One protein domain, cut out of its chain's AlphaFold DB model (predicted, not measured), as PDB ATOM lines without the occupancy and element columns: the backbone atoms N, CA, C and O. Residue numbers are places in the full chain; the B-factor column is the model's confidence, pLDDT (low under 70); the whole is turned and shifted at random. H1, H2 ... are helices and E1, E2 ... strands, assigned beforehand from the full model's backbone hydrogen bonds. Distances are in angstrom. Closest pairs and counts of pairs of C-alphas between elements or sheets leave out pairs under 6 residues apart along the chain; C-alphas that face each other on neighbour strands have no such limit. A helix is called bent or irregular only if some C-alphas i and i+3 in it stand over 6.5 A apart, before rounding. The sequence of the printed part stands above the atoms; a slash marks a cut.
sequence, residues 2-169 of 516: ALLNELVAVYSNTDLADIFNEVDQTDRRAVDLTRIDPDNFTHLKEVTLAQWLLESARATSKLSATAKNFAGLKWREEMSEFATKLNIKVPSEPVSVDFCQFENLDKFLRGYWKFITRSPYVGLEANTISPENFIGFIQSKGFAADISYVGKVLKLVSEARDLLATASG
ATOM      1  N   ALA A   2     -45.996  41.192 -12.458       87.38
ATOM      2  CA  ALA A   2     -44.599  41.430 -12.878       87.38
ATOM      3  C   ALA A   2     -44.083  40.459 -13.966       87.38
ATOM      4  O   ALA A   2     -43.632  40.912 -15.010       87.38
ATOM      5  N   LEU A   3     -44.255  39.145 -13.775       93.25
ATOM      6  CA  LEU A   3     -43.837  38.129 -14.755       93.25
ATOM      7  C   LEU A   3     -44.628  38.189 -16.075       93.25
ATOM      8  O   LEU A   3     -44.083  37.908 -17.136       93.25
ATOM      9  N   LEU A   4     -45.910  38.572 -16.016       95.94
ATOM     10  CA  LEU A   4     -46.718  38.776 -17.220       95.94
ATOM     11  C   LEU A   4     -46.194  39.966 -18.022       95.94
ATOM     12  O   LEU A   4     -45.996  39.853 -19.223       95.94
ATOM     13  N   ASN A   5     -45.943  41.089 -17.349       93.75
ATOM     14  CA  ASN A   5     -45.425  42.292 -17.990       93.75
ATOM     15  C   ASN A   5     -44.059  42.023 -18.630       93.75
ATOM     16  O   ASN A   5     -43.813  42.480 -19.738       93.75
ATOM     17  N   GLU A   6     -43.199  41.246 -17.964       95.19
ATOM     18  CA  GLU A   6     -41.908  40.817 -18.508       95.19
ATOM     19  C   GLU A   6     -42.079  39.940 -19.760       95.19
ATOM     20  O   GLU A   6     -41.474  40.228 -20.790       95.19
ATOM     21  N   LEU A   7     -42.956  38.924 -19.715       97.00
ATOM     22  CA  LEU A   7     -43.276  38.082 -20.875       97.00
ATOM     23  C   LEU A   7     -43.766  38.919 -22.061       97.00
ATOM     24  O   LEU A   7     -43.281  38.746 -23.176       97.00
ATOM     25  N   VAL A   8     -44.716  39.825 -21.827       96.44
ATOM     26  CA  VAL A   8     -45.298  40.674 -22.873       96.44
ATOM     27  C   VAL A   8     -44.257  41.653 -23.425       96.44
ATOM     28  O   VAL A   8     -44.174  41.834 -24.639       96.44
ATOM     29  N   ALA A   9     -43.424  42.253 -22.571       93.38
ATOM     30  CA  ALA A   9     -42.354  43.155 -22.994       93.38
ATOM     31  C   ALA A   9     -41.299  42.439 -23.848       93.38
ATOM     32  O   ALA A   9     -40.901  42.953 -24.890       93.38
ATOM     33  N   VAL A  10     -40.875  41.232 -23.465       94.69
ATOM     34  CA  VAL A  10     -39.933  40.446 -24.274       94.69
ATOM     35  C   VAL A  10     -40.588  40.003 -25.583       94.69
ATOM     36  O   VAL A  10     -40.009  40.176 -26.655       94.69
ATOM     37  N   TYR A  11     -41.816  39.480 -25.521       95.81
ATOM     38  CA  TYR A  11     -42.469  38.920 -26.699       95.81
ATOM     39  C   TYR A  11     -42.877  39.984 -27.719       95.81
ATOM     40  O   TYR A  11     -42.717  39.764 -28.915       95.81
ATOM     41  N   SER A  12     -43.339  41.160 -27.285       92.19
ATOM     42  CA  SER A  12     -43.648  42.280 -28.190       92.19
ATOM     43  C   SER A  12     -42.445  42.673 -29.051       92.19
ATOM     44  O   SER A  12     -42.605  42.814 -30.261       92.19
ATOM     45  N   ASN A  13     -41.240  42.688 -28.476       90.06
ATOM     46  CA  ASN A  13     -39.991  43.012 -29.172       90.06
ATOM     47  C   ASN A  13     -39.366  41.845 -29.958       90.06
ATOM     48  O   ASN A  13     -38.377  42.036 -30.657       90.06
ATOM     49  N   THR A  14     -39.909  40.634 -29.847       92.38
ATOM     50  CA  THR A  14     -39.407  39.464 -30.580       92.38
ATOM     51  C   THR A  14     -39.814  39.503 -32.052       92.38
ATOM     52  O   THR A  14     -41.008  39.597 -32.353       92.38
ATOM     53  N   ASP A  15     -38.856  39.339 -32.962       93.50
ATOM     54  CA  ASP A  15     -39.137  39.024 -34.362       93.50
ATOM     55  C   ASP A  15     -39.400  37.515 -34.513       93.50
ATOM     56  O   ASP A  15     -38.568  36.679 -34.147       93.50
ATOM     57  N   LEU A  16     -40.583  37.152 -35.018       95.25
ATOM     58  CA  LEU A  16     -40.908  35.746 -35.257       95.25
ATOM     59  C   LEU A  16     -40.082  35.157 -36.401       95.25
ATOM     60  O   LEU A  16     -39.790  33.966 -36.341       95.25
ATOM     61  N   ALA A  17     -39.652  35.957 -37.384       94.88
ATOM     62  CA  ALA A  17     -38.782  35.484 -38.459       94.88
ATOM     63  C   ALA A  17     -37.474  34.916 -37.892       94.88
ATOM     64  O   ALA A  17     -37.056  33.822 -38.268       94.88
ATOM     65  N   ASP A  18     -36.865  35.631 -36.944       95.12
ATOM     66  CA  ASP A  18     -35.617  35.223 -36.300       95.12
ATOM     67  C   ASP A  18     -35.799  33.930 -35.504       95.12
ATOM     68  O   ASP A  18     -35.013  32.992 -35.655       95.12
ATOM     69  N   ILE A  19     -36.873  33.834 -34.708       95.44
ATOM     70  CA  ILE A  19     -37.181  32.598 -33.978       95.44
ATOM     71  C   ILE A  19     -37.429  31.440 -34.940       95.44
ATOM     72  O   ILE A  19     -36.941  30.340 -34.691       95.44
ATOM     73  N   PHE A  20     -38.192  31.652 -36.012       95.88
ATOM     74  CA  PHE A  20     -38.539  30.591 -36.958       95.88
ATOM     75  C   PHE A  20     -37.291  30.079 -37.663       95.88
ATOM     76  O   PHE A  20     -37.057  28.874 -37.657       95.88
ATOM     77  N   ASN A  21     -36.441  30.983 -38.154       93.06
ATOM     78  CA  ASN A  21     -35.159  30.639 -38.761       93.06
ATOM     79  C   ASN A  21     -34.258  29.842 -37.809       93.06
ATOM     80  O   ASN A  21     -33.633  28.871 -38.232       93.06
ATOM     81  N   GLU A  22     -34.182  30.228 -36.534       90.88
ATOM     82  CA  GLU A  22     -33.345  29.543 -35.543       90.88
ATOM     83  C   GLU A  22     -33.911  28.169 -35.160       90.88
ATOM     84  O   GLU A  22     -33.190  27.171 -35.167       90.88
ATOM     85  N   VAL A  23     -35.215  28.085 -34.877       91.62
ATOM     86  CA  VAL A  23     -35.890  26.817 -34.564       91.62
ATOM     87  C   VAL A  23     -35.773  25.843 -35.737       91.62
ATOM     88  O   VAL A  23     -35.553  24.648 -35.526       91.62
ATOM     89  N   ASP A  24     -35.847  26.338 -36.967       87.38
ATOM     90  CA  ASP A  24     -35.764  25.528 -38.179       87.38
ATOM     91  C   ASP A  24     -34.360  24.991 -38.492       87.38
ATOM     92  O   ASP A  24     -34.219  24.044 -39.274       87.38
ATOM     93  N   GLN A  25     -33.324  25.524 -37.845       85.69
ATOM     94  CA  GLN A  25     -31.959  24.996 -37.921       85.69
ATOM     95  C   GLN A  25     -31.707  23.826 -36.952       85.69
ATOM     96  O   GLN A  25     -30.656  23.190 -37.027       85.69
ATOM     97  N   THR A  26     -32.660  23.505 -36.070       81.38
ATOM     98  CA  THR A  26     -32.532  22.412 -35.087       81.38
ATOM     99  C   THR A  26     -33.032  21.054 -35.614       81.38
ATOM    100  O   THR A  26     -33.676  20.960 -36.662       81.38
ATOM    101  N   ASP A  27     -32.745  19.959 -34.902       77.25
ATOM    102  CA  ASP A  27     -32.981  18.586 -35.375       77.25
ATOM    103  C   ASP A  27     -34.456  18.110 -35.302       77.25
ATOM    104  O   ASP A  27     -35.290  18.664 -34.594       77.25
ATOM    105  N   ARG A  28     -34.804  17.033 -36.028       69.94
ATOM    106  CA  ARG A  28     -36.054  16.251 -35.832       69.94
ATOM    107  C   ARG A  28     -37.383  17.039 -35.913       69.94
ATOM    108  O   ARG A  28     -38.352  16.679 -35.238       69.94
ATOM    109  N   ARG A  29     -37.466  18.085 -36.745       77.69
ATOM    110  CA  ARG A  29     -38.721  18.820 -37.006       77.69
ATOM    111  C   ARG A  29     -39.595  18.136 -38.061       77.69
ATOM    112  O   ARG A  29     -39.098  17.510 -38.993       77.69
ATOM    113  N   ALA A  30     -40.905  18.267 -37.893       83.88
ATOM    114  CA  ALA A  30     -41.941  17.785 -38.802       83.88
ATOM    115  C   ALA A  30     -42.696  18.942 -39.501       83.88
ATOM    116  O   ALA A  30     -43.571  18.693 -40.326       83.88
ATOM    117  N   VAL A  31     -42.353  20.184 -39.150       89.31
ATOM    118  CA  VAL A  31     -42.925  21.446 -39.634       89.31
ATOM    119  C   VAL A  31     -41.775  22.390 -39.986       89.31
ATOM    120  O   VAL A  31     -40.762  22.398 -39.282       89.31
ATOM    121  N   ASP A  32     -41.946  23.180 -41.040       91.56
ATOM    122  CA  ASP A  32     -41.023  24.198 -41.528       91.56
ATOM    123  C   ASP A  32     -41.571  25.615 -41.317       91.56
ATOM    124  O   ASP A  32     -42.317  26.140 -42.144       91.56
ATOM    125  N   LEU A  33     -41.230  26.233 -40.183       92.00
ATOM    126  CA  LEU A  33     -41.789  27.525 -39.778       92.00
ATOM    127  C   LEU A  33     -41.432  28.661 -40.748       92.00
ATOM    128  O   LEU A  33     -42.228  29.586 -40.902       92.00
ATOM    129  N   THR A  34     -40.311  28.571 -41.467       90.88
ATOM    130  CA  THR A  34     -39.912  29.540 -42.502       90.88
ATOM    131  C   THR A  34     -40.887  29.612 -43.680       90.88
ATOM    132  O   THR A  34     -40.853  30.570 -44.451       90.88
ATOM    133  N   ARG A  35     -41.791  28.631 -43.827       93.44
ATOM    134  CA  ARG A  35     -42.855  28.636 -44.846       93.44
ATOM    135  C   ARG A  35     -44.107  29.400 -44.426       93.44
ATOM    136  O   ARG A  35     -45.026  29.521 -45.236       93.44
ATOM    137  N   ILE A  36     -44.181  29.861 -43.178       94.06
ATOM    138  CA  ILE A  36     -45.278  30.700 -42.702       94.06
ATOM    139  C   ILE A  36     -45.127  32.087 -43.326       94.06
ATOM    140  O   ILE A  36     -44.064  32.699 -43.242       94.06
ATOM    141  N   ASP A  37     -46.203  32.580 -43.933       90.75
ATOM    142  CA  ASP A  37     -46.246  33.915 -44.523       90.75
ATOM    143  C   ASP A  37     -45.992  34.993 -43.444       90.75
ATOM    144  O   ASP A  37     -46.683  34.978 -42.417       90.75
ATOM    145  N   PRO A  38     -45.038  35.924 -43.637       92.00
ATOM    146  CA  PRO A  38     -44.808  37.035 -42.715       92.00
ATOM    147  C   PRO A  38     -46.054  37.875 -42.410       92.00
ATOM    148  O   PRO A  38     -46.174  38.388 -41.294       92.00
ATOM    149  N   ASP A  39     -47.018  37.956 -43.336       88.44
ATOM    150  CA  ASP A  39     -48.294  38.652 -43.115       88.44
ATOM    151  C   ASP A  39     -49.115  38.021 -41.967       88.44
ATOM    152  O   ASP A  39     -49.977  38.673 -41.371       88.44
ATOM    153  N   ASN A  40     -48.812  36.772 -41.592       89.88
ATOM    154  CA  ASN A  40     -49.466  36.065 -40.492       89.88
ATOM    155  C   ASN A  40     -48.828  36.351 -39.118       89.88
ATOM    156  O   ASN A  40     -49.416  36.061 -38.074       89.88
ATOM    157  N   PHE A  41     -47.622  36.925 -39.056       92.38
ATOM    158  CA  PHE A  41     -46.865  36.999 -37.798       92.38
ATOM    159  C   PHE A  41     -47.571  37.818 -36.718       92.38
ATOM    160  O   PHE A  41     -47.563  37.427 -35.550       92.38
ATOM    161  N   THR A  42     -48.241  38.910 -37.092       86.69
ATOM    162  CA  THR A  42     -48.966  39.754 -36.136       86.69
ATOM    163  C   THR A  42     -50.055  38.968 -35.414       86.69
ATOM    164  O   THR A  42     -50.018  38.866 -34.187       86.69
ATOM    165  N   HIS A  43     -50.982  38.332 -36.138       86.50
ATOM    166  CA  HIS A  43     -52.046  37.574 -35.479       86.50
ATOM    167  C   HIS A  43     -51.526  36.298 -34.797       86.50
ATOM    168  O   HIS A  43     -52.136  35.838 -33.830       86.50
ATOM    169  N   LEU A  44     -50.382  35.750 -35.235       94.38
ATOM    170  CA  LEU A  44     -49.744  34.611 -34.578       94.38
ATOM    171  C   LEU A  44     -49.219  35.010 -33.200       94.38
ATOM    172  O   LEU A  44     -49.454  34.285 -32.232       94.38
ATOM    173  N   LYS A  45     -48.584  36.183 -33.063       95.31
ATOM    174  CA  LYS A  45     -48.182  36.714 -31.748       95.31
ATOM    175  C   LYS A  45     -49.389  36.930 -30.840       95.31
ATOM    176  O   LYS A  45     -49.353  36.553 -29.672       95.31
ATOM    177  N   GLU A  46     -50.473  37.474 -31.380       94.06
ATOM    178  CA  GLU A  46     -51.703  37.719 -30.623       94.06
ATOM    179  C   GLU A  46     -52.328  36.420 -30.096       94.06
ATOM    180  O   GLU A  46     -52.607  36.304 -28.901       94.06
ATOM    181  N   VAL A  47     -52.527  35.420 -30.962       96.75
ATOM    182  CA  VAL A  47     -53.196  34.168 -30.574       96.75
ATOM    183  C   VAL A  47     -52.326  33.293 -29.673       96.75
ATOM    184  O   VAL A  47     -52.846  32.654 -28.760       96.75
ATOM    185  N   THR A  48     -51.007  33.286 -29.868       98.06
ATOM    186  CA  THR A  48     -50.085  32.534 -28.999       98.06
ATOM    187  C   THR A  48     -49.975  33.169 -27.620       98.06
ATOM    188  O   THR A  48     -50.058  32.454 -26.622       98.06
ATOM    189  N   LEU A  49     -49.917  34.503 -27.519       98.44
ATOM    190  CA  LEU A  49     -49.998  35.162 -26.218       98.44
ATOM    191  C   LEU A  49     -51.352  34.886 -25.549       98.44
ATOM    192  O   LEU A  49     -51.372  34.533 -24.374       98.44
ATOM    193  N   ALA A  50     -52.469  34.963 -26.280       97.38
ATOM    194  CA  ALA A  50     -53.795  34.626 -25.752       97.38
ATOM    195  C   ALA A  50     -53.867  33.186 -25.218       97.38
ATOM    196  O   ALA A  50     -54.428  32.940 -24.146       97.38
ATOM    197  N   GLN A  51     -53.243  32.241 -25.926       98.44
ATOM    198  CA  GLN A  51     -53.088  30.867 -25.468       98.44
ATOM    199  C   GLN A  51     -52.325  30.820 -24.138       98.44
ATOM    200  O   GLN A  51     -52.784  30.204 -23.180       98.44
ATOM    201  N   TRP A  52     -51.193  31.517 -24.033       98.50
ATOM    202  CA  TRP A  52     -50.388  31.543 -22.812       98.50
ATOM    203  C   TRP A  52     -51.104  32.229 -21.649       98.50
ATOM    204  O   TRP A  52     -50.966  31.784 -20.511       98.50
ATOM    205  N   LEU A  53     -51.905  33.271 -21.897       98.25
ATOM    206  CA  LEU A  53     -52.751  33.894 -20.873       98.25
ATOM    207  C   LEU A  53     -53.731  32.876 -20.279       98.25
ATOM    208  O   LEU A  53     -53.892  32.839 -19.055       98.25
ATOM    209  N   LEU A  54     -54.347  32.040 -21.122       97.31
ATOM    210  CA  LEU A  54     -55.254  30.982 -20.686       97.31
ATOM    211  C   LEU A  54     -54.516  29.916 -19.866       97.31
ATOM    212  O   LEU A  54     -54.873  29.662 -18.717       97.31
ATOM    213  N   GLU A  55     -53.468  29.330 -20.444       95.56
ATOM    214  CA  GLU A  55     -52.740  28.179 -19.888       95.56
ATOM    215  C   GLU A  55     -52.002  28.508 -18.584       95.56
ATOM    216  O   GLU A  55     -51.874  27.681 -17.677       95.56
ATOM    217  N   SER A  56     -51.527  29.747 -18.455       96.19
ATOM    218  CA  SER A  56     -50.777  30.194 -17.281       96.19
ATOM    219  C   SER A  56     -51.606  30.976 -16.269       96.19
ATOM    220  O   SER A  56     -51.041  31.459 -15.286       96.19
ATOM    221  N   ALA A  57     -52.916  31.130 -16.489       95.25
ATOM    222  CA  ALA A  57     -53.755  32.048 -15.721       95.25
ATOM    223  C   ALA A  57     -53.093  33.438 -15.607       95.25
ATOM    224  O   ALA A  57     -52.890  33.962 -14.511       95.25
ATOM    225  N   ARG A  58     -52.701  34.016 -16.751       96.75
ATOM    226  CA  ARG A  58     -52.002  35.312 -16.850       96.75
ATOM    227  C   ARG A  58     -50.677  35.341 -16.071       96.75
ATOM    228  O   ARG A  58     -50.419  36.250 -15.280       96.75
ATOM    229  N   ALA A  59     -49.842  34.326 -16.298       96.38
ATOM    230  CA  ALA A  59     -48.541  34.115 -15.659       96.38
ATOM    231  C   ALA A  59     -48.590  33.974 -14.125       96.38
ATOM    232  O   ALA A  59     -47.651  34.365 -13.429       96.38
ATOM    233  N   THR A  60     -49.692  33.448 -13.582       95.19
ATOM    234  CA  THR A  60     -49.844  33.204 -12.135       95.19
ATOM    235  C   THR A  60     -49.846  31.721 -11.768       95.19
ATOM    236  O   THR A  60     -49.732  31.380 -10.589       95.19
ATOM    237  N   SER A  61     -49.929  30.815 -12.749       92.69
ATOM    238  CA  SER A  61     -49.866  29.377 -12.500       92.69
ATOM    239  C   SER A  61     -48.516  28.986 -11.902       92.69
ATOM    240  O   SER A  61     -47.472  29.526 -12.279       92.69
ATOM    241  N   LYS A  62     -48.516  27.981 -11.015       91.25
ATOM    242  CA  LYS A  62     -47.288  27.454 -10.398       91.25
ATOM    243  C   LYS A  62     -46.227  27.110 -11.449       91.25
ATOM    244  O   LYS A  62     -45.072  27.464 -11.273       91.25
ATOM    245  N   LEU A  63     -46.639  26.480 -12.551       93.81
ATOM    246  CA  LEU A  63     -45.739  26.072 -13.628       93.81
ATOM    247  C   LEU A  63     -45.117  27.279 -14.357       93.81
ATOM    248  O   LEU A  63     -43.912  27.291 -14.594       93.81
ATOM    249  N   SER A  64     -45.892  28.329 -14.644       95.06
ATOM    250  CA  SER A  64     -45.335  29.555 -15.234       95.06
ATOM    251  C   SER A  64     -44.378  30.277 -14.280       95.06
ATOM    252  O   SER A  64     -43.292  30.676 -14.692       95.06
ATOM    253  N   ALA A  65     -44.715  30.354 -12.990       92.81
ATOM    254  CA  ALA A  65     -43.902  31.037 -11.989       92.81
ATOM    255  C   ALA A  65     -42.575  30.321 -11.684       92.81
ATOM    256  O   ALA A  65     -41.551  30.979 -11.514       92.81
ATOM    257  N   THR A  66     -42.566  28.983 -11.611       91.31
ATOM    258  CA  THR A  66     -41.364  28.222 -11.220       91.31
ATOM    259  C   THR A  66     -40.524  27.748 -12.399       91.31
ATOM    260  O   THR A  66     -39.341  27.473 -12.224       91.31
ATOM    261  N   ALA A  67     -41.122  27.606 -13.583       96.19
ATOM    262  CA  ALA A  67     -40.482  26.981 -14.738       96.19
ATOM    263  C   ALA A  67     -40.541  27.824 -16.020       96.19
ATOM    264  O   ALA A  67     -40.112  27.342 -17.067       96.19
ATOM    265  N   LYS A  68     -41.088  29.052 -15.957       97.81
ATOM    266  CA  LYS A  68     -41.318  29.933 -17.117       97.81
ATOM    267  C   LYS A  68     -42.026  29.217 -18.275       97.81
ATOM    268  O   LYS A  68     -41.799  29.511 -19.440       97.81
ATOM    269  N   ASN A  69     -42.877  28.246 -17.950       97.75
ATOM    270  CA  ASN A  69     -43.600  27.441 -18.922       97.75
ATOM    271  C   ASN A  69     -45.062  27.888 -18.943       97.75
ATOM    272  O   ASN A  69     -45.904  27.389 -18.194       97.75
ATOM    273  N   PHE A  70     -45.331  28.891 -19.776       98.06
ATOM    274  CA  PHE A  70     -46.633  29.550 -19.849       98.06
ATOM    275  C   PHE A  70     -47.658  28.774 -20.677       98.06
ATOM    276  O   PHE A  70     -48.842  29.053 -20.564       98.06
ATOM    277  N   ALA A  71     -47.211  27.799 -21.472       97.06
ATOM    278  CA  ALA A  71     -48.049  27.006 -22.370       97.06
ATOM    279  C   ALA A  71     -48.289  25.566 -21.878       97.06
ATOM    280  O   ALA A  71     -48.841  24.754 -22.612       97.06
ATOM    281  N   GLY A  72     -47.833  25.211 -20.670       95.12
ATOM    282  CA  GLY A  72     -48.032  23.863 -20.128       95.12
ATOM    283  C   GLY A  72     -47.280  22.758 -20.882       95.12
ATOM    284  O   GLY A  72     -47.712  21.607 -20.887       95.12
ATOM    285  N   LEU A  73     -46.154  23.081 -21.526       96.56
ATOM    286  CA  LEU A  73     -45.442  22.159 -22.414       96.56
ATOM    287  C   LEU A  73     -44.847  20.988 -21.629       96.56
ATOM    288  O   LEU A  73     -44.002  21.180 -20.748       96.56
ATOM    289  N   LYS A  74     -45.282  19.771 -21.958       94.81
ATOM    290  CA  LYS A  74     -44.736  18.534 -21.387       94.81
ATOM    291  C   LYS A  74     -43.340  18.264 -21.951       94.81
ATOM    292  O   LYS A  74     -43.097  18.482 -23.134       94.81
ATOM    293  N   TRP A  75     -42.446  17.730 -21.126       96.56
ATOM    294  CA  TRP A  75     -41.088  17.372 -21.528       96.56
ATOM    295  C   TRP A  75     -41.080  16.340 -22.654       96.56
ATOM    296  O   TRP A  75     -41.884  15.399 -22.671       96.56
ATOM    297  N   ARG A  76     -40.130  16.499 -23.570       94.06
ATOM    298  CA  ARG A  76     -39.800  15.557 -24.635       94.06
ATOM    299  C   ARG A  76     -38.309  15.677 -24.953       94.06
ATOM    300  O   ARG A  76     -37.742  16.744 -24.747       94.06
ATOM    301  N   GLU A  77     -37.691  14.627 -25.483       92.00
ATOM    302  CA  GLU A  77     -36.241  14.611 -25.757       92.00
ATOM    303  C   GLU A  77     -35.798  15.727 -26.717       92.00
ATOM    304  O   GLU A  77     -34.773  16.374 -26.514       92.00
ATOM    305  N   GLU A  78     -36.623  16.027 -27.718       91.25
ATOM    306  CA  GLU A  78     -36.373  17.060 -28.730       91.25
ATOM    307  C   GLU A  78     -36.486  18.499 -28.171       91.25
ATOM    308  O   GLU A  78     -36.325  19.461 -28.915       91.25
ATOM    309  N   MET A  79     -36.783  18.664 -26.873       95.12
ATOM    310  CA  MET A  79     -36.788  19.958 -26.171       95.12
ATOM    311  C   MET A  79     -35.480  20.251 -25.422       95.12
ATOM    312  O   MET A  79     -35.360  21.321 -24.826       95.12
ATOM    313  N   SER A  80     -34.517  19.327 -25.428       93.19
ATOM    314  CA  SER A  80     -33.296  19.398 -24.610       93.19
ATOM    315  C   SER A  80     -32.395  20.608 -24.875       93.19
ATOM    316  O   SER A  80     -31.707  21.055 -23.961       93.19
ATOM    317  N   GLU A  81     -32.445  21.202 -26.070       91.62
ATOM    318  CA  GLU A  81     -31.722  22.445 -26.394       91.62
ATOM    319  C   GLU A  81     -32.382  23.712 -25.811       91.62
ATOM    320  O   GLU A  81     -31.748  24.770 -25.678       91.62
ATOM    321  N   PHE A  82     -33.665  23.620 -25.450       94.88
ATOM    322  CA  PHE A  82     -34.498  24.759 -25.053       94.88
ATOM    323  C   PHE A  82     -34.919  24.727 -23.586       94.88
ATOM    324  O   PHE A  82     -35.172  25.775 -22.999       94.88
ATOM    325  N   ALA A  83     -35.006  23.546 -22.983       97.44
ATOM    326  CA  ALA A  83     -35.494  23.370 -21.625       97.44
ATOM    327  C   ALA A  83     -34.748  22.250 -20.897       97.44
ATOM    328  O   ALA A  83     -34.096  21.406 -21.506       97.44
ATOM    329  N   THR A  84     -34.945  22.188 -19.584       97.81
ATOM    330  CA  THR A  84     -34.650  21.011 -18.761       97.81
ATOM    331  C   THR A  84     -35.941  20.356 -18.269       97.81
ATOM    332  O   THR A  84     -37.043  20.896 -18.400       97.81
ATOM    333  N   LYS A  85     -35.815  19.143 -17.735       97.12
ATOM    334  CA  LYS A  85     -36.934  18.323 -17.279       97.12
ATOM    335  C   LYS A  85     -37.310  18.661 -15.834       97.12
ATOM    336  O   LYS A  85     -36.481  18.507 -14.941       97.12
ATOM    337  N   LEU A  86     -38.567  19.035 -15.591       96.06
ATOM    338  CA  LEU A  86     -39.120  19.249 -14.250       96.06
ATOM    339  C   LEU A  86     -40.279  18.288 -13.986       96.06
ATOM    340  O   LEU A  86     -41.352  18.424 -14.574       96.06
ATOM    341  N   ASN A  87     -40.088  17.345 -13.062       95.81
ATOM    342  CA  ASN A  87     -41.167  16.478 -12.599       95.81
ATOM    343  C   ASN A  87     -42.003  17.212 -11.546       95.81
ATOM    344  O   ASN A  87     -41.515  17.523 -10.458       95.81
ATOM    345  N   ILE A  88     -43.262  17.511 -11.863       91.19
ATOM    346  CA  ILE A  88     -44.151  18.228 -10.949       91.19
ATOM    347  C   ILE A  88     -45.593  17.739 -11.073       91.19
ATOM    348  O   ILE A  88     -46.110  17.467 -12.157       91.19
ATOM    349  N   LYS A  89     -46.271  17.653  -9.928       88.19
ATOM    350  CA  LYS A  89     -47.716  17.453  -9.849       88.19
ATOM    351  C   LYS A  89     -48.428  18.796  -9.999       88.19
ATOM    352  O   LYS A  89     -48.305  19.665  -9.133       88.19
ATOM    353  N   VAL A  90     -49.188  18.947 -11.080       81.69
ATOM    354  CA  VAL A  90     -50.104  20.076 -11.296       81.69
ATOM    355  C   VAL A  90     -51.557  19.630 -11.079       81.69
ATOM    356  O   VAL A  90     -51.845  18.440 -11.223       81.69
ATOM    357  N   PRO A  91     -52.482  20.542 -10.727       80.44
ATOM    358  CA  PRO A  91     -53.882  20.185 -10.476       80.44
ATOM    359  C   PRO A  91     -54.602  19.537 -11.667       80.44
ATOM    360  O   PRO A  91     -55.537  18.772 -11.461       80.44
ATOM    361  N   SER A  92     -54.171  19.834 -12.896       75.12
ATOM    362  CA  SER A  92     -54.783  19.347 -14.139       75.12
ATOM    363  C   SER A  92     -54.370  17.929 -14.545       75.12
ATOM    364  O   SER A  92     -54.960  17.374 -15.465       75.12
ATOM    365  N   GLU A  93     -53.383  17.325 -13.882       81.62
ATOM    366  CA  GLU A  93     -52.874  15.991 -14.219       81.62
ATOM    367  C   GLU A  93     -53.171  15.009 -13.082       81.62
ATOM    368  O   GLU A  93     -53.105  15.411 -11.922       81.62
ATOM    369  N   PRO A  94     -53.453  13.718 -13.342       84.94
ATOM    370  CA  PRO A  94     -53.745  12.722 -12.305       84.94
ATOM    371  C   PRO A  94     -52.494  12.249 -11.551       84.94
ATOM    372  O   PRO A  94     -52.584  11.848 -10.391       84.94
ATOM    373  N   VAL A  95     -51.305  12.425 -12.127       91.00
ATOM    374  CA  VAL A  95     -50.003  12.076 -11.531       91.00
ATOM    375  C   VAL A  95     -48.985  13.193 -11.767       91.00
ATOM    376  O   VAL A  95     -49.288  14.166 -12.454       91.00
ATOM    377  N   SER A  96     -47.798  13.096 -11.165       90.69
ATOM    378  CA  SER A  96     -46.694  13.984 -11.539       90.69
ATOM    379  C   SER A  96     -46.313  13.736 -12.994       90.69
ATOM    380  O   SER A  96     -46.154  12.589 -13.410       90.69
ATOM    381  N   VAL A  97     -46.165  14.816 -13.753       93.12
ATOM    382  CA  VAL A  97     -45.786  14.776 -15.165       93.12
ATOM    383  C   VAL A  97     -44.498  15.563 -15.330       93.12
ATOM    384  O   VAL A  97     -44.232  16.525 -14.608       93.12
ATOM    385  N   ASP A  98     -43.684  15.127 -16.279       96.81
ATOM    386  CA  ASP A  98     -42.486  15.846 -16.663       96.81
ATOM    387  C   ASP A  98     -42.863  17.008 -17.583       96.81
ATOM    388  O   ASP A  98     -43.376  16.798 -18.684       96.81
ATOM    389  N   PHE A  99     -42.610  18.232 -17.132       97.25
ATOM    390  CA  PHE A  99     -42.795  19.462 -17.897       97.25
ATOM    391  C   PHE A  99     -41.449  20.058 -18.306       97.25
ATOM    392  O   PHE A  99     -40.416  19.783 -17.696       97.25
ATOM    393  N   CYS A 100     -41.472  20.895 -19.339       98.31
ATOM    394  CA  CYS A 100     -40.333  21.733 -19.687       98.31
ATOM    395  C   CYS A 100     -40.131  22.816 -18.620       98.31
ATOM    396  O   CYS A 100     -41.083  23.503 -18.240       98.31
ATOM    397  N   GLN A 101     -38.887  22.980 -18.179       98.12
ATOM    398  CA  GLN A 101     -38.407  24.103 -17.389       98.12
ATOM    399  C   GLN A 101     -37.466  24.950 -18.235       98.12
ATOM    400  O   GLN A 101     -36.412  24.488 -18.666       98.12
ATOM    401  N   PHE A 102     -37.862  26.196 -18.471       98.44
ATOM    402  CA  PHE A 102     -37.107  27.142 -19.277       98.44
ATOM    403  C   PHE A 102     -36.250  28.028 -18.380       98.44
ATOM    404  O   PHE A 102     -36.710  28.558 -17.365       98.44
ATOM    405  N   GLU A 103     -34.990  28.201 -18.770       97.31
ATOM    406  CA  GLU A 103     -34.026  29.026 -18.041       97.31
ATOM    407  C   GLU A 103     -34.481  30.494 -17.974       97.31
ATOM    408  O   GLU A 103     -34.482  31.126 -16.913       97.31
ATOM    409  N   ASN A 104     -34.950  31.027 -19.100       96.75
ATOM    410  CA  ASN A 104     -35.378  32.411 -19.276       96.75
ATOM    411  C   ASN A 104     -36.511  32.506 -20.322       96.75
ATOM    412  O   ASN A 104     -36.926  31.498 -20.898       96.75
ATOM    413  N   LEU A 105     -37.051  33.713 -20.519       97.00
ATOM    414  CA  LEU A 105     -38.154  33.950 -21.458       97.00
ATOM    415  C   LEU A 105     -37.752  33.679 -22.910       97.00
ATOM    416  O   LEU A 105     -38.549  33.130 -23.659       97.00
ATOM    417  N   ASP A 106     -36.512  33.984 -23.286       95.75
ATOM    418  CA  ASP A 106     -35.992  33.731 -24.631       95.75
ATOM    419  C   ASP A 106     -36.017  32.231 -24.985       95.75
ATOM    420  O   ASP A 106     -36.564  31.822 -26.015       95.75
ATOM    421  N   LYS A 107     -35.545  31.392 -24.053       97.31
ATOM    422  CA  LYS A 107     -35.622  29.929 -24.146       97.31
ATOM    423  C   LYS A 107     -37.061  29.416 -24.171       97.31
ATOM    424  O   LYS A 107     -37.342  28.467 -24.900       97.31
ATOM    425  N   PHE A 108     -37.976  30.041 -23.424       98.38
ATOM    426  CA  PHE A 108     -39.401  29.711 -23.500       98.38
ATOM    427  C   PHE A 108     -39.984  29.996 -24.887       98.38
ATOM    428  O   PHE A 108     -40.642  29.121 -25.442       98.38
ATOM    429  N   LEU A 109     -39.729  31.174 -25.465       98.06
ATOM    430  CA  LEU A 109     -40.281  31.556 -26.767       98.06
ATOM    431  C   LEU A 109     -39.819  30.601 -27.871       98.06
ATOM    432  O   LEU A 109     -40.649  30.016 -28.567       98.06
ATOM    433  N   ARG A 110     -38.508  30.360 -27.978       97.12
ATOM    434  CA  ARG A 110     -37.955  29.399 -28.948       97.12
ATOM    435  C   ARG A 110     -38.431  27.978 -28.680       97.12
ATOM    436  O   ARG A 110     -38.801  27.261 -29.604       97.12
ATOM    437  N   GLY A 111     -38.481  27.587 -27.410       97.12
ATOM    438  CA  GLY A 111     -38.965  26.280 -26.993       97.12
ATOM    439  C   GLY A 111     -40.434  26.042 -27.338       97.12
ATOM    440  O   GLY A 111     -40.779  24.951 -27.777       97.12
ATOM    441  N   TYR A 112     -41.301  27.044 -27.192       98.06
ATOM    442  CA  TYR A 112     -42.702  26.944 -27.600       98.06
ATOM    443  C   TYR A 112     -42.819  26.675 -29.098       98.06
ATOM    444  O   TYR A 112     -43.468  25.706 -29.494       98.06
ATOM    445  N   TRP A 113     -42.133  27.476 -29.916       96.56
ATOM    446  CA  TRP A 113     -42.154  27.302 -31.364       96.56
ATOM    447  C   TRP A 113     -41.534  25.965 -31.780       96.56
ATOM    448  O   TRP A 113     -42.146  25.245 -32.563       96.56
ATOM    449  N   LYS A 114     -40.428  25.535 -31.156       96.00
ATOM    450  CA  LYS A 114     -39.870  24.181 -31.324       96.00
ATOM    451  C   LYS A 114     -40.874  23.087 -30.971       96.00
ATOM    452  O   LYS A 114     -40.966  22.079 -31.666       96.00
ATOM    453  N   PHE A 115     -41.626  23.245 -29.887       96.25
ATOM    454  CA  PHE A 115     -42.579  22.230 -29.451       96.25
ATOM    455  C   PHE A 115     -43.660  21.983 -30.513       96.25
ATOM    456  O   PHE A 115     -44.006  20.836 -30.804       96.25
ATOM    457  N   ILE A 116     -44.159  23.049 -31.134       94.94
ATOM    458  CA  ILE A 116     -45.192  22.950 -32.167       94.94
ATOM    459  C   ILE A 116     -44.645  22.606 -33.559       94.94
ATOM    460  O   ILE A 116     -45.437  22.476 -34.486       94.94
ATOM    461  N   THR A 117     -43.334  22.376 -33.722       92.56
ATOM    462  CA  THR A 117     -42.782  21.810 -34.970       92.56
ATOM    463  C   THR A 117     -42.667  20.290 -34.971       92.56
ATOM    464  O   THR A 117     -42.305  19.682 -35.977       92.56
ATOM    465  N   ARG A 118     -42.965  19.636 -33.850       91.69
ATOM    466  CA  ARG A 118     -42.874  18.180 -33.696       91.69
ATOM    467  C   ARG A 118     -44.110  17.472 -34.248       91.69
ATOM    468  O   ARG A 118     -45.181  18.059 -34.355       91.69
ATOM    469  N   SER A 119     -44.019  16.158 -34.466       88.56
ATOM    470  CA  SER A 119     -45.228  15.322 -34.549       88.56
ATOM    471  C   SER A 119     -46.036  15.450 -33.241       88.56
ATOM    472  O   SER A 119     -45.426  15.373 -32.165       88.56
ATOM    473  N   PRO A 120     -47.368  15.660 -33.288       93.12
ATOM    474  CA  PRO A 120     -48.274  15.486 -34.439       93.12
ATOM    475  C   PRO A 120     -48.589  16.742 -35.284       93.12
ATOM    476  O   PRO A 120     -49.484  16.692 -36.129       93.12
ATOM    477  N   TYR A 121     -47.888  17.861 -35.105       94.81
ATOM    478  CA  TYR A 121     -48.251  19.171 -35.675       94.81
ATOM    479  C   TYR A 121     -47.900  19.379 -37.161       94.81
ATOM    480  O   TYR A 121     -47.945  20.504 -37.646       94.81
ATOM    481  N   VAL A 122     -47.617  18.311 -37.914       93.62
ATOM    482  CA  VAL A 122     -47.388  18.374 -39.372       93.62
ATOM    483  C   VAL A 122     -48.558  19.069 -40.074       93.62
ATOM    484  O   VAL A 122     -49.707  18.630 -39.932       93.62
ATOM    485  N   GLY A 123     -48.252  20.110 -40.857       92.62
ATOM    486  CA  GLY A 123     -49.221  20.945 -41.572       92.62
ATOM    487  C   GLY A 123     -49.546  22.273 -40.881       92.62
ATOM    488  O   GLY A 123     -50.424  22.994 -41.361       92.62
ATOM    489  N   LEU A 124     -48.876  22.602 -39.772       94.75
ATOM    490  CA  LEU A 124     -49.056  23.865 -39.054       94.75
ATOM    491  C   LEU A 124     -48.865  25.083 -39.966       94.75
ATOM    492  O   LEU A 124     -49.645  26.026 -39.880       94.75
ATOM    493  N   GLU A 125     -47.877  25.042 -40.862       93.19
ATOM    494  CA  GLU A 125     -47.491  26.140 -41.755       93.19
ATOM    495  C   GLU A 125     -48.682  26.646 -42.576       93.19
ATOM    496  O   GLU A 125     -48.883  27.850 -42.728       93.19
ATOM    497  N   ALA A 126     -49.516  25.712 -43.044       89.94
ATOM    498  CA  ALA A 126     -50.694  25.977 -43.864       89.94
ATOM    499  C   ALA A 126     -51.925  26.438 -43.060       89.94
ATOM    500  O   ALA A 126     -52.932  26.824 -43.649       89.94
ATOM    501  N   ASN A 127     -51.867  26.393 -41.727       93.06
ATOM    502  CA  ASN A 127     -52.990  26.700 -40.838       93.06
ATOM    503  C   ASN A 127     -52.739  27.960 -40.004       93.06
ATOM    504  O   ASN A 127     -53.326  28.133 -38.943       93.06
ATOM    505  N   THR A 128     -51.872  28.850 -40.481       93.25
ATOM    506  CA  THR A 128     -51.481  30.054 -39.745       93.25
ATOM    507  C   THR A 128     -52.259  31.306 -40.113       93.25
ATOM    508  O   THR A 128     -52.174  32.247 -39.356       93.25
ATOM    509  N   ILE A 129     -53.055  31.310 -41.192       78.12
ATOM    510  CA  ILE A 129     -53.699  32.506 -41.786       78.12
ATOM    511  C   ILE A 129     -54.685  33.273 -40.877       78.12
ATOM    512  O   ILE A 129     -55.097  34.386 -41.200       78.12
ATOM    513  N   SER A 130     -55.120  32.687 -39.761       81.00
ATOM    514  CA  SER A 130     -55.955  33.366 -38.767       81.00
ATOM    515  C   SER A 130     -55.774  32.756 -37.372       81.00
ATOM    516  O   SER A 130     -55.397  31.582 -37.266       81.00
ATOM    517  N   PRO A 131     -56.098  33.501 -36.291       82.75
ATOM    518  CA  PRO A 131     -56.125  32.964 -34.931       82.75
ATOM    519  C   PRO A 131     -56.933  31.669 -34.808       82.75
ATOM    520  O   PRO A 131     -56.466  30.715 -34.189       82.75
ATOM    521  N   GLU A 132     -58.123  31.619 -35.416       81.19
ATOM    522  CA  GLU A 132     -59.018  30.462 -35.387       81.19
ATOM    523  C   GLU A 132     -58.404  29.237 -36.061       81.19
ATOM    524  O   GLU A 132     -58.461  28.141 -35.499       81.19
ATOM    525  N   ASN A 133     -57.790  29.424 -37.234       81.75
ATOM    526  CA  ASN A 133     -57.167  28.333 -37.976       81.75
ATOM    527  C   ASN A 133     -55.966  27.775 -37.210       81.75
ATOM    528  O   ASN A 133     -55.850  26.558 -37.069       81.75
ATOM    529  N   PHE A 134     -55.134  28.647 -36.634       95.81
ATOM    530  CA  PHE A 134     -53.947  28.231 -35.889       95.81
ATOM    531  C   PHE A 134     -54.318  27.443 -34.631       95.81
ATOM    532  O   PHE A 134     -53.882  26.303 -34.449       95.81
ATOM    533  N   ILE A 135     -55.162  28.024 -33.769       96.31
ATOM    534  CA  ILE A 135     -55.519  27.403 -32.489       96.31
ATOM    535  C   ILE A 135     -56.402  26.164 -32.684       96.31
ATOM    536  O   ILE A 135     -56.241  25.171 -31.971       96.31
ATOM    537  N   GLY A 136     -57.284  26.188 -33.692       87.19
ATOM    538  CA  GLY A 136     -58.096  25.043 -34.098       87.19
ATOM    539  C   GLY A 136     -57.243  23.893 -34.618       87.19
ATOM    540  O   GLY A 136     -57.442  22.746 -34.215       87.19
ATOM    541  N   PHE A 137     -56.229  24.190 -35.432       94.88
ATOM    542  CA  PHE A 137     -55.297  23.181 -35.913       94.88
ATOM    543  C   PHE A 137     -54.537  22.520 -34.759       94.88
ATOM    544  O   PHE A 137     -54.581  21.294 -34.641       94.88
ATOM    545  N   ILE A 138     -53.899  23.276 -33.858       96.00
ATOM    546  CA  ILE A 138     -53.125  22.646 -32.773       96.00
ATOM    547  C   ILE A 138     -54.014  21.885 -31.777       96.00
ATOM    548  O   ILE A 138     -53.607  20.825 -31.291       96.00
ATOM    549  N   GLN A 139     -55.253  22.336 -31.535       93.81
ATOM    550  CA  GLN A 139     -56.242  21.567 -30.769       93.81
ATOM    551  C   GLN A 139     -56.588  20.254 -31.486       93.81
ATOM    552  O   GLN A 139     -56.545  19.199 -30.856       93.81
ATOM    553  N   SER A 140     -56.849  20.286 -32.802       91.81
ATOM    554  CA  SER A 140     -57.156  19.085 -33.602       91.81
ATOM    555  C   SER A 140     -56.030  18.042 -33.589       91.81
ATOM    556  O   SER A 140     -56.274  16.849 -33.768       91.81
ATOM    557  N   LYS A 141     -54.791  18.478 -33.329       94.38
ATOM    558  CA  LYS A 141     -53.605  17.625 -33.170       94.38
ATOM    559  C   LYS A 141     -53.385  17.138 -31.731       94.38
ATOM    560  O   LYS A 141     -52.383  16.489 -31.451       94.38
ATOM    561  N   GLY A 142     -54.318  17.416 -30.821       91.06
ATOM    562  CA  GLY A 142     -54.303  16.920 -29.446       91.06
ATOM    563  C   GLY A 142     -53.525  17.788 -28.457       91.06
ATOM    564  O   GLY A 142     -53.121  17.274 -27.416       91.06
ATOM    565  N   PHE A 143     -53.310  19.082 -28.742       93.25
ATOM    566  CA  PHE A 143     -52.709  20.003 -27.764       93.25
ATOM    567  C   PHE A 143     -53.569  20.120 -26.492       93.25
ATOM    568  O   PHE A 143     -53.046  20.057 -25.383       93.25
ATOM    569  N   ALA A 144     -54.892  20.232 -26.653       90.62
ATOM    570  CA  ALA A 144     -55.854  20.312 -25.558       90.62
ATOM    571  C   ALA A 144     -57.061  19.403 -25.827       90.62
ATOM    572  O   ALA A 144     -57.577  19.361 -26.941       90.62
ATOM    573  N   ALA A 145     -57.524  18.698 -24.792       87.00
ATOM    574  CA  ALA A 145     -58.677  17.795 -24.882       87.00
ATOM    575  C   ALA A 145     -60.033  18.508 -24.721       87.00
ATOM    576  O   ALA A 145     -61.071  17.959 -25.083       87.00
ATOM    577  N   ASP A 146     -60.044  19.720 -24.160       86.56
ATOM    578  CA  ASP A 146     -61.262  20.508 -23.973       86.56
ATOM    579  C   ASP A 146     -61.800  20.986 -25.324       86.56
ATOM    580  O   ASP A 146     -61.134  21.754 -26.013       86.56
ATOM    581  N   ILE A 147     -63.022  20.588 -25.690       78.25
ATOM    582  CA  ILE A 147     -63.649  20.969 -26.965       78.25
ATOM    583  C   ILE A 147     -63.845  22.488 -27.089       78.25
ATOM    584  O   ILE A 147     -63.815  23.028 -28.189       78.25
ATOM    585  N   SER A 148     -64.007  23.188 -25.961       84.75
ATOM    586  CA  SER A 148     -64.223  24.640 -25.918       84.75
ATOM    587  C   SER A 148     -62.918  25.437 -25.938       84.75
ATOM    588  O   SER A 148     -62.951  26.665 -25.829       84.75
ATOM    589  N   TYR A 149     -61.770  24.763 -26.050       90.19
ATOM    590  CA  TYR A 149     -60.449  25.373 -25.943       90.19
ATOM    591  C   TYR A 149     -60.244  26.528 -26.927       90.19
ATOM    592  O   TYR A 149     -59.875  27.623 -26.508       90.19
ATOM    593  N   VAL A 150     -60.583  26.323 -28.203       81.75
ATOM    594  CA  VAL A 150     -60.508  27.360 -29.247       81.75
ATOM    595  C   VAL A 150     -61.288  28.603 -28.827       81.75
ATOM    596  O   VAL A 150     -60.728  29.693 -28.765       81.75
ATOM    597  N   GLY A 151     -62.555  28.444 -28.434       65.81
ATOM    598  CA  GLY A 151     -63.387  29.563 -27.990       65.81
ATOM    599  C   GLY A 151     -62.843  30.273 -26.744       65.81
ATOM    600  O   GLY A 151     -62.964  31.490 -26.635       65.81
ATOM    601  N   LYS A 152     -62.217  29.545 -25.809       89.94
ATOM    602  CA  LYS A 152     -61.586  30.131 -24.613       89.94
ATOM    603  C   LYS A 152     -60.345  30.955 -24.959       89.94
ATOM    604  O   LYS A 152     -60.192  32.039 -24.406       89.94
ATOM    605  N   VAL A 153     -59.500  30.472 -25.870       92.25
ATOM    606  CA  VAL A 153     -58.312  31.207 -26.330       92.25
ATOM    607  C   VAL A 153     -58.718  32.441 -27.132       92.25
ATOM    608  O   VAL A 153     -58.235  33.534 -26.851       92.25
ATOM    609  N   LEU A 154     -59.658  32.305 -28.072       80.06
ATOM    610  CA  LEU A 154     -60.115  33.422 -28.909       80.06
ATOM    611  C   LEU A 154     -60.713  34.571 -28.086       80.06
ATOM    612  O   LEU A 154     -60.495  35.733 -28.418       80.06
ATOM    613  N   LYS A 155     -61.386  34.269 -26.965       81.69
ATOM    614  CA  LYS A 155     -61.875  35.287 -26.014       81.69
ATOM    615  C   LYS A 155     -60.760  36.146 -25.404       81.69
ATOM    616  O   LYS A 155     -61.045  37.254 -24.964       81.69
ATOM    617  N   LEU A 156     -59.518  35.661 -25.371       89.38
ATOM    618  CA  LEU A 156     -58.364  36.375 -24.814       89.38
ATOM    619  C   LEU A 156     -57.498  37.062 -25.881       89.38
ATOM    620  O   LEU A 156     -56.567  37.777 -25.522       89.38
ATOM    621  N   VAL A 157     -57.791  36.897 -27.177       83.38
ATOM    622  CA  VAL A 157     -57.033  37.556 -28.263       83.38
ATOM    623  C   VAL A 157     -57.127  39.077 -28.161       83.38
ATOM    624  O   VAL A 157     -56.134  39.768 -28.366       83.38
ATOM    625  N   SER A 158     -58.300  39.595 -27.783       73.88
ATOM    626  CA  SER A 158     -58.522  41.023 -27.517       73.88
ATOM    627  C   SER A 158     -57.553  41.550 -26.446       73.88
ATOM    628  O   SER A 158     -56.812  42.495 -26.693       73.88
ATOM    629  N   GLU A 159     -57.473  40.863 -25.304       88.31
ATOM    630  CA  GLU A 159     -56.568  41.218 -24.205       88.31
ATOM    631  C   GLU A 159     -55.091  41.088 -24.605       88.31
ATOM    632  O   GLU A 159     -54.276  41.949 -24.284       88.31
ATOM    633  N   ALA A 160     -54.729  40.033 -25.341       91.88
ATOM    634  CA  ALA A 160     -53.367  39.827 -25.823       91.88
ATOM    635  C   ALA A 160     -52.903  40.945 -26.773       91.88
ATOM    636  O   ALA A 160     -51.765  41.402 -26.661       91.88
ATOM    637  N   ARG A 161     -53.783  41.418 -27.666       87.75
ATOM    638  CA  ARG A 161     -53.528  42.579 -28.537       87.75
ATOM    639  C   ARG A 161     -53.217  43.825 -27.727       87.75
ATOM    640  O   ARG A 161     -52.200  44.467 -27.971       87.75
ATOM    641  N   ASP A 162     -54.064  44.129 -26.749       83.06
ATOM    642  CA  ASP A 162     -53.922  45.331 -25.930       83.06
ATOM    643  C   ASP A 162     -52.616  45.283 -25.113       83.06
ATOM    644  O   ASP A 162     -51.878  46.267 -25.030       83.06
ATOM    645  N   LEU A 163     -52.260  44.111 -24.578       89.81
ATOM    646  CA  LEU A 163     -50.989  43.901 -23.883       89.81
ATOM    647  C   LEU A 163     -49.777  44.115 -24.808       89.81
ATOM    648  O   LEU A 163     -48.848  44.836 -24.438       89.81
ATOM    649  N   LEU A 164     -49.783  43.536 -26.015       89.88
ATOM    650  CA  LEU A 164     -48.689  43.678 -26.990       89.88
ATOM    651  C   LEU A 164     -48.549  45.114 -27.512       89.88
ATOM    652  O   LEU A 164     -47.426  45.609 -27.637       89.88
ATOM    653  N   ALA A 165     -49.668  45.791 -27.784       80.81
ATOM    654  CA  ALA A 165     -49.685  47.184 -28.226       80.81
ATOM    655  C   ALA A 165     -49.120  48.114 -27.143       80.81
ATOM    656  O   ALA A 165     -48.204  48.891 -27.417       80.81
ATOM    657  N   THR A 166     -49.584  47.953 -25.897       82.19
ATOM    658  CA  THR A 166     -49.090  48.719 -24.739       82.19
ATOM    659  C   THR A 166     -47.584  48.532 -24.549       82.19
ATOM    660  O   THR A 166     -46.855  49.502 -24.347       82.19
ATOM    661  N   ALA A 167     -47.093  47.292 -24.637       84.88
ATOM    662  CA  ALA A 167     -45.674  46.991 -24.458       84.88
ATOM    663  C   ALA A 167     -44.778  47.520 -25.590       84.88
ATOM    664  O   ALA A 167     -43.616  47.832 -25.342       84.88
ATOM    665  N   SER A 168     -45.320  47.686 -26.800       77.88
ATOM    666  CA  SER A 168     -44.600  48.247 -27.954       77.88
ATOM    667  C   SER A 168     -44.542  49.783 -27.944       77.88
ATOM    668  O   SER A 168     -44.111  50.391 -28.921       77.88
ATOM    669  N   GLY A 169     -45.011  50.437 -26.872       64.69
ATOM    670  CA  GLY A 169     -45.067  51.899 -26.781       64.69
ATOM    671  C   GLY A 169     -46.110  52.539 -27.702       64.69
ATOM    672  O   GLY A 169     -46.127  53.761 -27.853       64.69
TER     673      GLY A 169
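This is residues 2 to 169 of the 516 residues of a protein of Synechococcales bacterium UBA10510 (UniProt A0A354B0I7). A rounded body of crossed helices has a small two-stranded hairpin, E1 and E2, at one end, with the short helix H4 next to it. H3 and H5 are nearest the middle; the long H8 crosses H3, H7 packs on both with the short H6 beside it, and H1 and H2 pack on H5. The printed part has 168 residues with eight named helices and two named strands, in the order H1 H2 H3 H4 E1 E2 H5 H6 H7 H8; the sheet, E1 - E2, is antiparallel, and the class is mostly helix. The whole is compact, with a radius of gyration of the C-alphas of 14.7 A and spans of 41 by 35 by 31 A.

H1, residues 2 to 12, begins with C-alpha 2 at (-44.599, 41.430, -12.878) and is 15.4 A long. H2 is residues 16 to 24. H3, residues 38 to 55, is 25.7 A long, with a kink of 25 degrees near residue 45; it is irregular, with C-alphas 39 and 42 7.1 A apart. H4 is residues 62 to 67, E1 residues 84 to 88 and E2 residues 97 to 101. H5, residues 105 to 115, is 14.9 A long. H6 is residues 124 to 127 and H7 residues 131 to 140, 14.0 A long. H8, residues 149 to 167, is 26.2 A long, with a kink of 38 degrees near residue 156; it is only just irregular, with C-alphas 155 and 158 6.8 A apart. It ends with C-alpha 167 at (-45.674, 46.991, -24.458).

H7 and H8 are the hub, touching three helices each. H1 touches H8 about perpendicular, at 83 degrees, by residues 163 to 167 of H8 alone, closest at the C-alphas of Ala 9 and Ala 167, 5.3 A. H5 touches H1, closest at the C-alphas of Leu 105 and Leu 7, 6.6 A, and H2, closest at those of Lys 114 and Val 23, 5.8 A. Residues 46 to 54 of H3 touch H8 at 69.7 degrees, a steep tilt only just short of perpendicular, closest at the C-alphas of Ala 50 and Leu 156, 5.0 A. H7 touches H6, closest at the C-alphas of Phe 134 and Asn 127, 5.3 A; H3, at Pro 131 and Val 47, 5.4 A; and H8, its helical hairpin partner, at Gly 136 and Val 150, 5.9 A. The hairpin E1 and E2 has N 86 and O 99 2.9 A apart, within hydrogen-bond range. The closest C-alphas of H4 and E2, Ala 67 and Gln 101, are 4.4 A apart. Every O i to N i+4 pair is within hydrogen-bond range in H1, H2, H4, H5 and H7, but 12 of 14 in H3 and 12 of 15 in H8; H6 is too short for such a pair.

The C-alphas farthest apart, those of Val 95 and Gly 169, are 42.9 A from each other. The printed part has no cut. The links H2 to H3 and H4 to E1 are long. The mean pLDDT of the printed part is 91.3; residues 28, 151 and 169 are under 70.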